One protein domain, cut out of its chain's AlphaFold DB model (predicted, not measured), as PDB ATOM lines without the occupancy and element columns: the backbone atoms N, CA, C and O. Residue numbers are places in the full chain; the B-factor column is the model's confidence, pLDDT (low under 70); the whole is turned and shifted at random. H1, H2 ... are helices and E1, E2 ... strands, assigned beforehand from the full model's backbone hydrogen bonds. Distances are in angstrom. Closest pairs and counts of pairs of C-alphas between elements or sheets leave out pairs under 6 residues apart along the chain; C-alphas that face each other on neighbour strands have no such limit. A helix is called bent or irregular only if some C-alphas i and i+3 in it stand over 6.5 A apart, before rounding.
ATOM      1  N   VAL A  27     153.877 156.403 169.849       57.66
ATOM      2  CA  VAL A  27     153.740 157.860 169.968       57.66
ATOM      3  C   VAL A  27     154.602 158.569 168.912       57.66
ATOM      4  O   VAL A  27     154.288 159.684 168.506       57.66
ATOM      5  N   ARG A  28     155.643 157.905 168.380       63.78
ATOM      6  CA  ARG A  28     156.456 158.405 167.255       63.78
ATOM      7  C   ARG A  28     155.715 158.379 165.916       63.78
ATOM      8  O   ARG A  28     156.155 159.033 164.967       63.78
ATOM      9  N   ALA A  29     154.614 157.638 165.834       73.19
ATOM     10  CA  ALA A  29     153.735 157.564 164.677       73.19
ATOM     11  C   ALA A  29     152.642 158.640 164.694       73.19
ATOM     12  O   ALA A  29     151.886 158.714 163.733       73.19
ATOM     13  N   ILE A  30     152.551 159.494 165.722       82.56
ATOM     14  CA  ILE A  30     151.569 160.583 165.781       82.56
ATOM     15  C   ILE A  30     152.258 161.935 165.559       82.56
ATOM     16  O   ILE A  30     153.284 162.245 166.161       82.56
ATOM     17  N   ARG A  31     151.671 162.771 164.694       86.62
ATOM     18  CA  ARG A  31     152.135 164.123 164.360       86.62
ATOM     19  C   ARG A  31     151.034 165.152 164.613       86.62
ATOM     20  O   ARG A  31     149.867 164.910 164.322       86.62
ATOM     21  N   HIS A  32     151.419 166.325 165.109       89.94
ATOM     22  CA  HIS A  32     150.517 167.471 165.216       89.94
ATOM     23  C   HIS A  32     150.453 168.252 163.902       89.94
ATOM     24  O   HIS A  32     151.483 168.537 163.280       89.94
ATOM     25  N   GLY A  33     149.240 168.638 163.510       90.69
ATOM     26  CA  GLY A  33     149.034 169.635 162.468       90.69
ATOM     27  C   GLY A  33     149.622 170.999 162.852       90.69
ATOM     28  O   GLY A  33     149.711 171.355 164.026       90.69
ATOM     29  N   ARG A  34     150.034 171.771 161.846       91.69
ATOM     30  CA  ARG A  34     150.601 173.122 161.978       91.69
ATOM     31  C   ARG A  34     149.534 174.188 162.253       91.69
ATOM     32  O   ARG A  34     149.892 175.313 162.577       91.69
ATOM     33  N   GLY A  35     148.249 173.855 162.130       92.75
ATOM     34  CA  GLY A  35     147.125 174.784 162.230       92.75
ATOM     35  C   GLY A  35     146.554 175.184 160.866       92.75
ATOM     36  O   GLY A  35     146.869 174.586 159.837       92.75
ATOM     37  N   THR A  36     145.695 176.204 160.867       92.50
ATOM     38  CA  THR A  36     144.975 176.722 159.684       92.50
ATOM     39  C   THR A  36     145.221 178.217 159.452       92.50
ATOM     40  O   THR A  36     144.381 178.911 158.886       92.50
ATOM     41  N   ASN A  37     146.350 178.746 159.932       90.50
ATOM     42  CA  ASN A  37     146.725 180.142 159.704       90.50
ATOM     43  C   ASN A  37     146.942 180.407 158.197       90.50
ATOM     44  O   ASN A  37     147.375 179.517 157.465       90.50
ATOM     45  N   ALA A  38     146.698 181.640 157.749       85.06
ATOM     46  CA  ALA A  38     146.924 182.099 156.380       85.06
ATOM     47  C   ALA A  38     148.378 181.906 155.904       85.06
ATOM     48  O   ALA A  38     148.604 181.683 154.719       85.06
ATOM     49  N   ALA A  39     149.346 181.935 156.827       85.94
ATOM     50  CA  ALA A  39     150.756 181.657 156.539       85.94
ATOM     51  C   ALA A  39     151.045 180.176 156.221       85.94
ATOM     52  O   ALA A  39     152.098 179.846 155.687       85.94
ATOM     53  N   ILE A  40     150.136 179.261 156.567       88.38
ATOM     54  CA  ILE A  40     150.311 177.829 156.316       88.38
ATOM     55  C   ILE A  40     149.733 177.522 154.930       88.38
ATOM     56  O   ILE A  40     148.612 177.938 154.637       88.38
ATOM     57  N   PRO A  41     150.432 176.767 154.069       91.00
ATOM     58  CA  PRO A  41     149.878 176.340 152.791       91.00
ATOM     59  C   PRO A  41     148.607 175.504 152.969       91.00
ATOM     60  O   PRO A  41     148.542 174.632 153.835       91.00
ATOM     61  N   ARG A  42     147.614 175.709 152.096       91.00
ATOM     62  CA  ARG A  42     146.293 175.059 152.197       91.00
ATOM     63  C   ARG A  42     146.348 173.530 152.294       91.00
ATOM     64  O   ARG A  42     145.581 172.940 153.045       91.00
ATOM     65  N   HIS A  43     147.262 172.877 151.579       92.75
ATOM     66  CA  HIS A  43     147.426 171.419 151.640       92.75
ATOM     67  C   HIS A  43     147.931 170.902 153.000       92.75
ATOM     68  O   HIS A  43     147.848 169.701 153.251       92.75
ATOM     69  N   LEU A  44     148.390 171.795 153.883       94.94
ATOM     70  CA  LEU A  44     148.846 171.508 155.244       94.94
ATOM     71  C   LEU A  44     147.894 172.048 156.326       94.94
ATOM     72  O   LEU A  44     148.226 171.991 157.509       94.94
ATOM     73  N   HIS A  45     146.720 172.568 155.964       94.31
ATOM     74  CA  HIS A  45     145.738 173.088 156.922       94.31
ATOM     75  C   HIS A  45     145.121 171.966 157.757       94.31
ATOM     76  O   HIS A  45     144.262 171.228 157.280       94.31
ATOM     77  N   TYR A  46     145.561 171.836 159.011       94.50
ATOM     78  CA  TYR A  46     145.031 170.846 159.949       94.50
ATOM     79  C   TYR A  46     145.358 171.208 161.401       94.50
ATOM     80  O   TYR A  46     146.490 171.586 161.705       94.50
ATOM     81  N   THR A  47     144.382 171.069 162.302       89.75
ATOM     82  CA  THR A  47     144.482 171.429 163.734       89.75
ATOM     83  C   THR A  47     144.490 170.229 164.691       89.75
ATOM     84  O   THR A  47     144.497 170.429 165.901       89.75
ATOM     85  N   GLY A  48     144.519 168.990 164.188       91.19
ATOM     86  CA  GLY A  48     144.458 167.771 165.006       91.19
ATOM     87  C   GLY A  48     145.753 166.953 165.074       91.19
ATOM     88  O   GLY A  48     146.809 167.351 164.569       91.19
ATOM     89  N   LEU A  49     145.628 165.766 165.670       90.25
ATOM     90  CA  LEU A  49     146.612 164.684 165.609       90.25
ATOM     91  C   LEU A  49     146.404 163.862 164.335       90.25
ATOM     92  O   LEU A  49     145.272 163.545 163.983       90.25
ATOM     93  N   MET A  50     147.486 163.492 163.662       90.44
ATOM     94  CA  MET A  50     147.447 162.624 162.487       90.44
ATOM     95  C   MET A  50     148.499 161.526 162.588       90.44
ATOM     96  O   MET A  50     149.551 161.723 163.194       90.44
ATOM     97  N   ASN A  51     148.241 160.397 161.934       87.62
ATOM     98  CA  ASN A  51     149.243 159.350 161.797       87.62
ATOM     99  C   ASN A  51     150.320 159.790 160.801       87.62
ATOM    100  O   ASN A  51     150.020 160.297 159.719       87.62
ATOM    101  N   ARG A  52     151.582 159.591 161.167       85.88
ATOM    102  CA  ARG A  52     152.740 159.817 160.313       85.88
ATOM    103  C   ARG A  52     152.794 158.710 159.268       85.88
ATOM    104  O   ARG A  52     152.801 157.530 159.612       85.88
ATOM    105  N   VAL A  53     152.868 159.094 157.998       89.56
ATOM    106  CA  VAL A  53     153.108 158.158 156.900       89.56
ATOM    107  C   VAL A  53     154.591 158.239 156.548       89.56
ATOM    108  O   VAL A  53     155.117 159.309 156.261       89.56
ATOM    109  N   SER A  54     155.300 157.114 156.614       86.56
ATOM    110  CA  SER A  54     156.692 157.073 156.161       86.56
ATOM    111  C   SER A  54     156.720 157.095 154.637       86.56
ATOM    112  O   SER A  54     156.099 156.246 153.999       86.56
ATOM    113  N   MET A  55     157.453 158.042 154.054       88.94
ATOM    114  CA  MET A  55     157.581 158.197 152.606       88.94
ATOM    115  C   MET A  55     159.040 157.999 152.189       88.94
ATOM    116  O   MET A  55     159.927 158.708 152.657       88.94
ATOM    117  N   ALA A  56     159.285 157.017 151.319       86.25
ATOM    118  CA  ALA A  56     160.590 156.821 150.687       86.25
ATOM    119  C   ALA A  56     160.846 157.896 149.618       86.25
ATOM    120  O   ALA A  56     159.894 158.456 149.066       86.25
ATOM    121  N   LYS A  57     162.121 158.151 149.292       83.62
ATOM    122  CA  LYS A  57     162.513 159.167 148.303       83.62
ATOM    123  C   LYS A  57     161.845 158.916 146.952       83.62
ATOM    124  O   LYS A  57     161.252 159.822 146.380       83.62
ATOM    125  N   GLU A  58     161.893 157.681 146.467       82.44
ATOM    126  CA  GLU A  58     161.346 157.286 145.167       82.44
ATOM    127  C   GLU A  58     159.834 157.531 145.108       82.44
ATOM    128  O   GLU A  58     159.328 158.054 144.120       82.44
ATOM    129  N   ALA A  59     159.122 157.233 146.200       85.12
ATOM    130  CA  ALA A  59     157.690 157.492 146.308       85.12
ATOM    131  C   ALA A  59     157.373 158.996 146.283       85.12
ATOM    132  O   ALA A  59     156.402 159.400 145.643       85.12
ATOM    133  N   ALA A  60     158.196 159.824 146.939       87.69
ATOM    134  CA  ALA A  60     158.061 161.278 146.899       87.69
ATOM    135  C   ALA A  60     158.280 161.820 145.478       87.69
ATOM    136  O   ALA A  60     157.459 162.593 144.991       87.69
ATOM    137  N   VAL A  61     159.336 161.366 144.790       84.38
ATOM    138  CA  VAL A  61     159.649 161.777 143.408       84.38
ATOM    139  C   VAL A  61     158.503 161.421 142.462       84.38
ATOM    140  O   VAL A  61     158.033 162.281 141.721       84.38
ATOM    141  N   THR A  62     158.001 160.183 142.516       86.38
ATOM    142  CA  THR A  62     156.865 159.760 141.683       86.38
ATOM    143  C   THR A  62     155.611 160.581 141.976       86.38
ATOM    144  O   THR A  62     154.916 160.999 141.054       86.38
ATOM    145  N   MET A  63     155.326 160.865 143.248       91.62
ATOM    146  CA  MET A  63     154.171 161.678 143.623       91.62
ATOM    147  C   MET A  63     154.285 163.122 143.116       91.62
ATOM    148  O   MET A  63     153.301 163.663 142.618       91.62
ATOM    149  N   VAL A  64     155.466 163.740 143.212       90.62
ATOM    150  CA  VAL A  64     155.714 165.089 142.678       90.62
ATOM    151  C   VAL A  64     155.520 165.119 141.163       90.62
ATOM    152  O   VAL A  64     154.795 165.986 140.674       90.62
ATOM    153  N   ALA A  65     156.081 164.151 140.435       86.19
ATOM    154  CA  ALA A  65     155.905 164.043 138.987       86.19
ATOM    155  C   ALA A  65     154.418 163.922 138.599       86.19
ATOM    156  O   ALA A  65     153.937 164.648 137.727       86.19
ATOM    157  N   ASP A  66     153.655 163.082 139.308       89.75
ATOM    158  CA  ASP A  66     152.213 162.939 139.088       89.75
ATOM    159  C   ASP A  66     151.449 164.251 139.355       89.75
ATOM    160  O   ASP A  66     150.508 164.586 138.630       89.75
ATOM    161  N   ILE A  67     151.815 164.995 140.408       91.38
ATOM    162  CA  ILE A  67     151.187 166.282 140.749       91.38
ATOM    163  C   ILE A  67     151.455 167.309 139.648       91.38
ATOM    164  O   ILE A  67     150.521 167.984 139.215       91.38
ATOM    165  N   LEU A  68     152.703 167.425 139.187       87.25
ATOM    166  CA  LEU A  68     153.092 168.377 138.145       87.25
ATOM    167  C   LEU A  68     152.402 168.056 136.810       87.25
ATOM    168  O   LEU A  68     151.807 168.949 136.203       87.25
ATOM    169  N   SER A  69     152.345 166.780 136.429       85.19
ATOM    170  CA  SER A  69     151.641 166.323 135.222       85.19
ATOM    171  C   SER A  69     150.145 166.641 135.267       85.19
ATOM    172  O   SER A  69     149.559 167.213 134.334       85.19
ATOM    173  N   GLN A  70     149.499 166.367 136.406       88.44
ATOM    174  CA  GLN A  70     148.101 166.745 136.584       88.44
ATOM    175  C   GLN A  70     147.924 168.266 136.589       88.44
ATOM    176  O   GLN A  70     146.951 168.767 136.034       88.44
ATOM    177  N   ARG A  71     148.858 169.031 137.158       87.25
ATOM    178  CA  ARG A  71     148.781 170.495 137.170       87.25
ATOM    179  C   ARG A  71     148.839 171.077 135.761       87.25
ATOM    180  O   ARG A  71     148.046 171.963 135.444       87.25
ATOM    181  N   GLN A  72     149.707 170.548 134.903       82.81
ATOM    182  CA  GLN A  72     149.826 170.979 133.510       82.81
ATOM    183  C   GLN A  72     148.581 170.663 132.680       82.81
ATOM    184  O   GLN A  72     148.067 171.536 131.975       82.81
ATOM    185  N   SER A  73     148.045 169.447 132.807       82.31
ATOM    186  CA  SER A  73     146.789 169.069 132.140       82.31
ATOM    187  C   SER A  73     145.586 169.877 132.646       82.31
ATOM    188  O   SER A  73     144.626 170.087 131.908       82.31
ATOM    189  N   HIS A  74     145.659 170.410 133.870       81.62
ATOM    190  CA  HIS A  74     144.655 171.292 134.470       81.62
ATOM    191  C   HIS A  74     145.050 172.781 134.402       81.62
ATOM    192  O   HIS A  74     144.633 173.562 135.264       81.62
ATOM    193  N   SER A  75     145.818 173.202 133.388       61.06
ATOM    194  CA  SER A  75     146.354 174.575 133.237       61.06
ATOM    195  C   SER A  75     145.310 175.704 133.254       61.06
ATOM    196  O   SER A  75     145.653 176.850 133.537       61.06
ATOM    197  N   ASN A  76     144.027 175.396 133.044       57.09
ATOM    198  CA  ASN A  76     142.921 176.355 133.180       57.09
ATOM    199  C   ASN A  76     142.445 176.565 134.631       57.09
ATOM    200  O   ASN A  76     141.577 177.404 134.888       57.09
ATOM    201  N   SER A  77     142.974 175.813 135.598       61.03
ATOM    202  CA  SER A  77     142.611 175.976 137.001       61.03
ATOM    203  C   SER A  77     143.266 177.236 137.573       61.03
ATOM    204  O   SER A  77     144.445 177.255 137.911       61.03
ATOM    205  N   ARG A  78     142.462 178.290 137.773       63.69
ATOM    206  CA  ARG A  78     142.839 179.516 138.515       63.69
ATOM    207  C   ARG A  78     143.244 179.260 139.975       63.69
ATOM    208  O   ARG A  78     143.518 180.200 140.715       63.69
ATOM    209  N   HIS A  79     143.210 178.010 140.424       75.94
ATOM    210  CA  HIS A  79     143.588 177.649 141.773       75.94
ATOM    211  C   HIS A  79     145.089 177.823 141.957       75.94
ATOM    212  O   HIS A  79     145.897 177.395 141.134       75.94
ATOM    213  N   GLU A  80     145.441 178.434 143.074       84.12
ATOM    214  CA  GLU A  80     146.805 178.509 143.558       84.12
ATOM    215  C   GLU A  80     147.411 177.106 143.733       84.12
ATOM    216  O   GLU A  80     146.704 176.170 144.122       84.12
ATOM    217  N   PHE A  81     148.717 176.955 143.496       88.44
ATOM    218  CA  PHE A  81     149.410 175.662 143.531       88.44
ATOM    219  C   PHE A  81     149.169 174.880 144.834       88.44
ATOM    220  O   PHE A  81     148.795 173.709 144.807       88.44
ATOM    221  N   ALA A  82     149.244 175.541 145.994       89.69
ATOM    222  CA  ALA A  82     148.964 174.908 147.285       89.69
ATOM    223  C   ALA A  82     147.516 174.389 147.416       89.69
ATOM    224  O   ALA A  82     147.276 173.399 148.109       89.69
ATOM    225  N   ALA A  83     146.545 175.046 146.773       90.69
ATOM    226  CA  ALA A  83     145.159 174.582 146.729       90.69
ATOM    227  C   ALA A  83     144.990 173.416 145.746       90.69
ATOM    228  O   ALA A  83     144.236 172.484 146.028       90.69
ATOM    229  N   PHE A  84     145.730 173.434 144.635       93.06
ATOM    230  CA  PHE A  84     145.785 172.318 143.700       93.06
ATOM    231  C   PHE A  84     146.351 171.051 144.358       93.06
ATOM    232  O   PHE A  84     145.725 169.999 144.258       93.06
ATOM    233  N   ILE A  85     147.456 171.147 145.110       93.75
ATOM    234  CA  ILE A  85     148.013 170.008 145.866       93.75
ATOM    235  C   ILE A  85     146.964 169.445 146.831       93.75
ATOM    236  O   ILE A  85     146.760 168.237 146.889       93.75
ATOM    237  N   HIS A  86     146.248 170.307 147.560       93.69
ATOM    238  CA  HIS A  86     145.192 169.863 148.472       93.69
ATOM    239  C   HIS A  86     144.076 169.094 147.745       93.69
ATOM    240  O   HIS A  86     143.628 168.050 148.221       93.69
ATOM    241  N   MET A  87     143.645 169.593 146.584       93.75
ATOM    242  CA  MET A  87     142.659 168.923 145.737       93.75
ATOM    243  C   MET A  87     143.181 167.568 145.241       93.75
ATOM    244  O   MET A  87     142.467 166.573 145.343       93.75
ATOM    245  N   TYR A  88     144.423 167.516 144.751       94.62
ATOM    246  CA  TYR A  88     145.075 166.284 144.302       94.62
ATOM    247  C   TYR A  88     145.119 165.241 145.426       94.62
ATOM    248  O   TYR A  88     144.690 164.104 145.238       94.62
ATOM    249  N   MET A  89     145.573 165.643 146.615       95.38
ATOM    250  CA  MET A  89     145.710 164.755 147.770       95.38
ATOM    251  C   MET A  89     144.354 164.229 148.233       95.38
ATOM    252  O   MET A  89     144.214 163.032 148.471       95.38
ATOM    253  N   THR A  90     143.340 165.096 148.287       94.31
ATOM    254  CA  THR A  90     141.960 164.706 148.619       94.31
ATOM    255  C   THR A  90     141.400 163.717 147.600       94.31
ATOM    256  O   THR A  90     140.770 162.736 147.984       94.31
ATOM    257  N   LYS A  91     141.669 163.923 146.305       94.50
ATOM    258  CA  LYS A  91     141.215 163.025 145.235       94.50
ATOM    259  C   LYS A  91     141.912 161.660 145.269       94.50
ATOM    260  O   LYS A  91     141.270 160.661 144.972       94.50
ATOM    261  N   ARG A  92     143.214 161.612 145.576       94.56
ATOM    262  CA  ARG A  92     144.019 160.380 145.491       94.56
ATOM    263  C   ARG A  92     144.053 159.563 146.782       94.56
ATOM    264  O   ARG A  92     144.131 158.342 146.714       94.56
ATOM    265  N   HIS A  93     144.038 160.223 147.936       92.69
ATOM    266  CA  HIS A  93     144.251 159.593 149.244       92.69
ATOM    267  C   HIS A  93     143.063 159.753 150.201       92.69
ATOM    268  O   HIS A  93     143.158 159.327 151.354       92.69
ATOM    269  N   GLU A  94     141.963 160.355 149.738       93.19
ATOM    270  CA  GLU A  94     140.689 160.475 150.451       93.19
ATOM    271  C   GLU A  94     140.869 160.929 151.914       93.19
ATOM    272  O   GLU A  94     141.381 162.018 152.184       93.19
ATOM    273  N   GLN A  95     140.493 160.081 152.875       88.62
ATOM    274  CA  GLN A  95     140.532 160.357 154.313       88.62
ATOM    275  C   GLN A  95     141.957 160.559 154.857       88.62
ATOM    276  O   GLN A  95     142.139 161.166 155.913       88.62
ATOM    277  N   HIS A  96     142.981 160.096 154.137       91.12
ATOM    278  CA  HIS A  96     144.386 160.218 154.525       91.12
ATOM    279  C   HIS A  96     145.116 161.367 153.820       91.12
ATOM    280  O   HIS A  96     146.321 161.527 154.020       91.12
ATOM    281  N   ALA A  97     144.416 162.190 153.032       93.75
ATOM    282  CA  ALA A  97     145.007 163.280 152.257       93.75
ATOM    283  C   ALA A  97     145.937 164.183 153.077       93.75
ATOM    284  O   ALA A  97     147.043 164.489 152.643       93.75
ATOM    285  N   ILE A  98     145.528 164.561 154.291       94.00
ATOM    286  CA  ILE A  98     146.335 165.414 155.171       94.00
ATOM    287  C   ILE A  98     147.627 164.714 155.610       94.00
ATOM    288  O   ILE A  98     148.698 165.312 155.534       94.00
ATOM    289  N   ALA A  99     147.558 163.447 156.024       93.19
ATOM    290  CA  ALA A  99     148.739 162.697 156.450       93.19
ATOM    291  C   ALA A  99     149.757 162.553 155.306       93.19
ATOM    292  O   ALA A  99     150.958 162.747 155.510       93.19
ATOM    293  N   TRP A 100     149.275 162.303 154.086       94.88
ATOM    294  CA  TRP A 100     150.109 162.249 152.885       94.88
ATOM    295  C   TRP A 100     150.708 163.611 152.521       94.88
ATOM    296  O   TRP A 100     151.910 163.676 152.277       94.88
ATOM    297  N   SER A 101     149.941 164.705 152.588       95.31
ATOM    298  CA  SER A 101     150.465 166.066 152.393       95.31
ATOM    299  C   SER A 101     151.610 166.393 153.352       95.31
ATOM    300  O   SER A 101     152.634 166.935 152.942       95.31
ATOM    301  N   TYR A 102     151.456 166.053 154.634       94.94
ATOM    302  CA  TYR A 102     152.478 166.298 155.653       94.94
ATOM    303  C   TYR A 102     153.732 165.452 155.447       94.94
ATOM    304  O   TYR A 102     154.836 165.911 155.750       94.94
ATOM    305  N   SER A 103     153.553 164.230 154.952       93.81
ATOM    306  CA  SER A 103     154.645 163.301 154.664       93.81
ATOM    307  C   SER A 103     155.399 163.712 153.401       93.81
ATOM    308  O   SER A 103     156.623 163.642 153.386       93.81
ATOM    309  N   LEU A 104     154.695 164.240 152.393       95.25
ATOM    310  CA  LEU A 104     155.312 164.834 151.212       95.25
ATOM    311  C   LEU A 104     156.102 166.102 151.568       95.25
ATOM    312  O   LEU A 104     157.266 166.203 151.198       95.25
ATOM    313  N   ASP A 105     155.528 167.038 152.336       94.94
ATOM    314  CA  ASP A 105     156.268 168.234 152.784       94.94
ATOM    315  C   ASP A 105     157.507 167.852 153.610       94.94
ATOM    316  O   ASP A 105     158.564 168.457 153.455       94.94
ATOM    317  N   GLU A 106     157.418 166.821 154.450       91.88
ATOM    318  CA  GLU A 106     158.572 166.308 155.193       91.88
ATOM    319  C   GLU A 106     159.627 165.689 154.268       91.88
ATOM    320  O   GLU A 106     160.806 166.012 154.399       91.88
ATOM    321  N   ALA A 107     159.214 164.877 153.293       89.62
ATOM    322  CA  ALA A 107     160.114 164.293 152.304       89.62
ATOM    323  C   ALA A 107     160.851 165.371 151.491       89.62
ATOM    324  O   ALA A 107     162.057 165.256 151.300       89.62
ATOM    325  N   THR A 108     160.172 166.455 151.094       90.38
ATOM    326  CA  THR A 108     160.807 167.567 150.349       90.38
ATOM    327  C   THR A 108     161.889 168.290 151.148       90.38
ATOM    328  O   THR A 108     162.785 168.881 150.563       90.38
ATOM    329  N   ARG A 109     161.809 168.255 152.484       87.00
ATOM    330  CA  ARG A 109     162.815 168.847 153.378       87.00
ATOM    331  C   ARG A 109     163.931 167.868 153.718       87.00
ATOM    332  O   ARG A 109     165.052 168.286 153.954       87.00
ATOM    333  N   PHE A 110     163.604 166.583 153.823       85.69
ATOM    334  CA  PHE A 110     164.559 165.545 154.204       85.69
ATOM    335  C   PHE A 110     165.454 165.120 153.034       85.69
ATOM    336  O   PHE A 110     166.616 164.789 153.239       85.69
ATOM    337  N   PHE A 111     164.920 165.129 151.812       80.12
ATOM    338  CA  PHE A 111     165.652 164.835 150.582       80.12
ATOM    339  C   PHE A 111     165.999 166.128 149.829       80.12
ATOM    340  O   PHE A 111     165.794 166.215 148.624       80.12
ATOM    341  N   ASP A 112     166.506 167.131 150.545       73.38
ATOM    342  CA  ASP A 112     166.875 168.455 150.022       73.38
ATOM    343  C   ASP A 112     167.973 168.417 148.944       73.38
ATOM    344  O   ASP A 112     167.992 169.260 148.050       73.38
ATOM    345  N   ALA A 113     168.831 167.395 148.974       70.56
ATOM    346  CA  ALA A 113     169.799 167.108 147.917       70.56
ATOM    347  C   ALA A 113     169.146 166.768 146.562       70.56
ATOM    348  O   ALA A 113     169.825 166.720 145.544       70.56
ATOM    349  N   ASP A 114     167.848 166.471 146.516       76.25
ATOM    350  CA  ASP A 114     167.120 166.315 145.261       76.25
ATOM    351  C   ASP A 114     166.491 167.652 144.870       76.25
ATOM    352  O   ASP A 114     165.520 168.096 145.485       76.25
ATOM    353  N   VAL A 115     167.048 168.310 143.853       78.81
ATOM    354  CA  VAL A 115     166.657 169.686 143.510       78.81
ATOM    355  C   VAL A 115     165.196 169.775 143.086       78.81
ATOM    356  O   VAL A 115     164.525 170.745 143.426       78.81
ATOM    357  N   ASN A 116     164.669 168.751 142.410       81.81
ATOM    358  CA  ASN A 116     163.269 168.724 141.996       81.81
ATOM    359  C   ASN A 116     162.331 168.607 143.206       81.81
ATOM    360  O   ASN A 116     161.333 169.327 143.284       81.81
ATOM    361  N   LEU A 117     162.653 167.739 144.175       84.31
ATOM    362  CA  LEU A 117     161.891 167.654 145.427       84.31
ATOM    363  C   LEU A 117     162.016 168.928 146.262       84.31
ATOM    364  O   LEU A 117     161.016 169.389 146.818       84.31
ATOM    365  N   ASN A 118     163.216 169.499 146.351       83.75
ATOM    366  CA  ASN A 118     163.454 170.725 147.101       83.75
ATOM    367  C   ASN A 118     162.665 171.893 146.494       83.75
ATOM    368  O   ASN A 118     161.864 172.520 147.188       83.75
ATOM    369  N   LEU A 119     162.787 172.107 145.179       84.75
ATOM    370  CA  LEU A 119     162.017 173.101 144.430       84.75
ATOM    371  C   LEU A 119     160.511 172.901 144.632       84.75
ATOM    372  O   LEU A 119     159.788 173.866 144.880       84.75
ATOM    373  N   PHE A 120     160.038 171.652 144.633       90.50
ATOM    374  CA  PHE A 120     158.650 171.361 144.972       90.50
ATOM    375  C   PHE A 120     158.255 171.773 146.368       90.50
ATOM    376  O   PHE A 120     157.209 172.404 146.527       90.50
ATOM    377  N   GLY A 121     159.083 171.482 147.363       89.69
ATOM    378  CA  GLY A 121     158.870 171.967 148.715       89.69
ATOM    379  C   GLY A 121     158.748 173.491 148.764       89.69
ATOM    380  O   GLY A 121     157.787 174.002 149.339       89.69
ATOM    381  N   LEU A 122     159.684 174.208 148.139       86.31
ATOM    382  CA  LEU A 122     159.727 175.674 148.130       86.31
ATOM    383  C   LEU A 122     158.478 176.271 147.462       86.31
ATOM    384  O   LEU A 122     157.808 177.129 148.040       86.31
ATOM    385  N   VAL A 123     158.081 175.753 146.297       87.88
ATOM    386  CA  VAL A 123     156.874 176.219 145.595       87.88
ATOM    387  C   VAL A 123     155.598 175.842 146.353       87.88
ATOM    388  O   VAL A 123     154.692 176.665 146.508       87.88
ATOM    389  N   ALA A 124     155.503 174.618 146.880       90.88
ATOM    390  CA  ALA A 124     154.349 174.180 147.666       90.88
ATOM    391  C   ALA A 124     154.150 175.057 148.913       90.88
ATOM    392  O   ALA A 124     153.009 175.351 149.290       90.88
ATOM    393  N   ARG A 125     155.249 175.515 149.522       88.56
ATOM    394  CA  ARG A 125     155.250 176.415 150.680       88.56
ATOM    395  C   ARG A 125     155.056 177.891 150.347       88.56
ATOM    396  O   ARG A 125     154.893 178.673 151.277       88.56
ATOM    397  N   ARG A 126     154.944 178.240 149.058       84.94
ATOM    398  CA  ARG A 126     154.849 179.620 148.546       84.94
ATOM    399  C   ARG A 126     156.113 180.449 148.793       84.94
ATOM    400  O   ARG A 126     156.037 181.669 148.802       84.94
ATOM    401  N   GLU A 127     157.247 179.787 148.996       81.88
ATOM    402  CA  GLU A 127     158.557 180.436 149.111       81.88
ATOM    403  C   GLU A 127     159.104 180.791 147.719       81.88
ATOM    404  O   GLU A 127     159.820 181.770 147.571       81.88
ATOM    405  N   LEU A 128     158.714 180.035 146.682       80.19
ATOM    406  CA  LEU A 128     159.053 180.308 145.282       80.19
ATOM    407  C   LEU A 128     157.811 180.238 144.373       80.19
ATOM    408  O   LEU A 128     156.858 179.508 144.672       80.19
TER     409      LEU A 128
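Overview. This is residues 27 to 128 of the 464 residues of the protein "Hypothetical protein" of Neobodo designis (UniProt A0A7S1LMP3). Helices H1 and H3 and the bent helix H2, whose arms fold back on each other, cross in one body, with the small strand hairpin E1 and E2 at one end near H2b. The 102 printed residues hold, in order, E1, E2, H1, H2, H3; the sheet is antiparallel, the class mostly helix. The whole is compact, radius of gyration of the C-alphas 12.9 A, spans 41 by 28 by 25 A.

Arrangement. In the hairpin of E1, residues 30 to 32, and E2, residues 49 to 51, N 31 and O 50 are within hydrogen-bond range, 2.8 A. H2, residues 81 to 110, assigned as one helix by its hydrogen bonds, is bent: C-alphas 92 and 95 are 9.5 A apart. Arm H2b, residues 95 to 110, is irregular, C-alphas 95 and 98 being 7.7 A apart. It touches arm H2a, residues 81 to 92, closest at the C-alphas of Met 89 and Ala 97, 4.8 A. H1, residues 57 to 73, touches H3, residues 115 to 124, at a steep tilt of 57 degrees, closest at the C-alphas of Val 61 and Leu 117, 6.6 A. Every O i to N i+4 pair is within range in H1, H2a and H3, and 11 of 12 in H2b.

Along the chain. C-alpha 30 opens E1 at (151.569, 160.583, 165.781); C-alpha 124 ends H3 at (154.349, 174.180, 147.666). H1 and H2b each measure 24.6 A.

Size, cuts and confidence. The printed part has no cut. The link E1 to E2 is long, 16 residues. Residues 27 to 28 and 75 to 78 are under pLDDT 70.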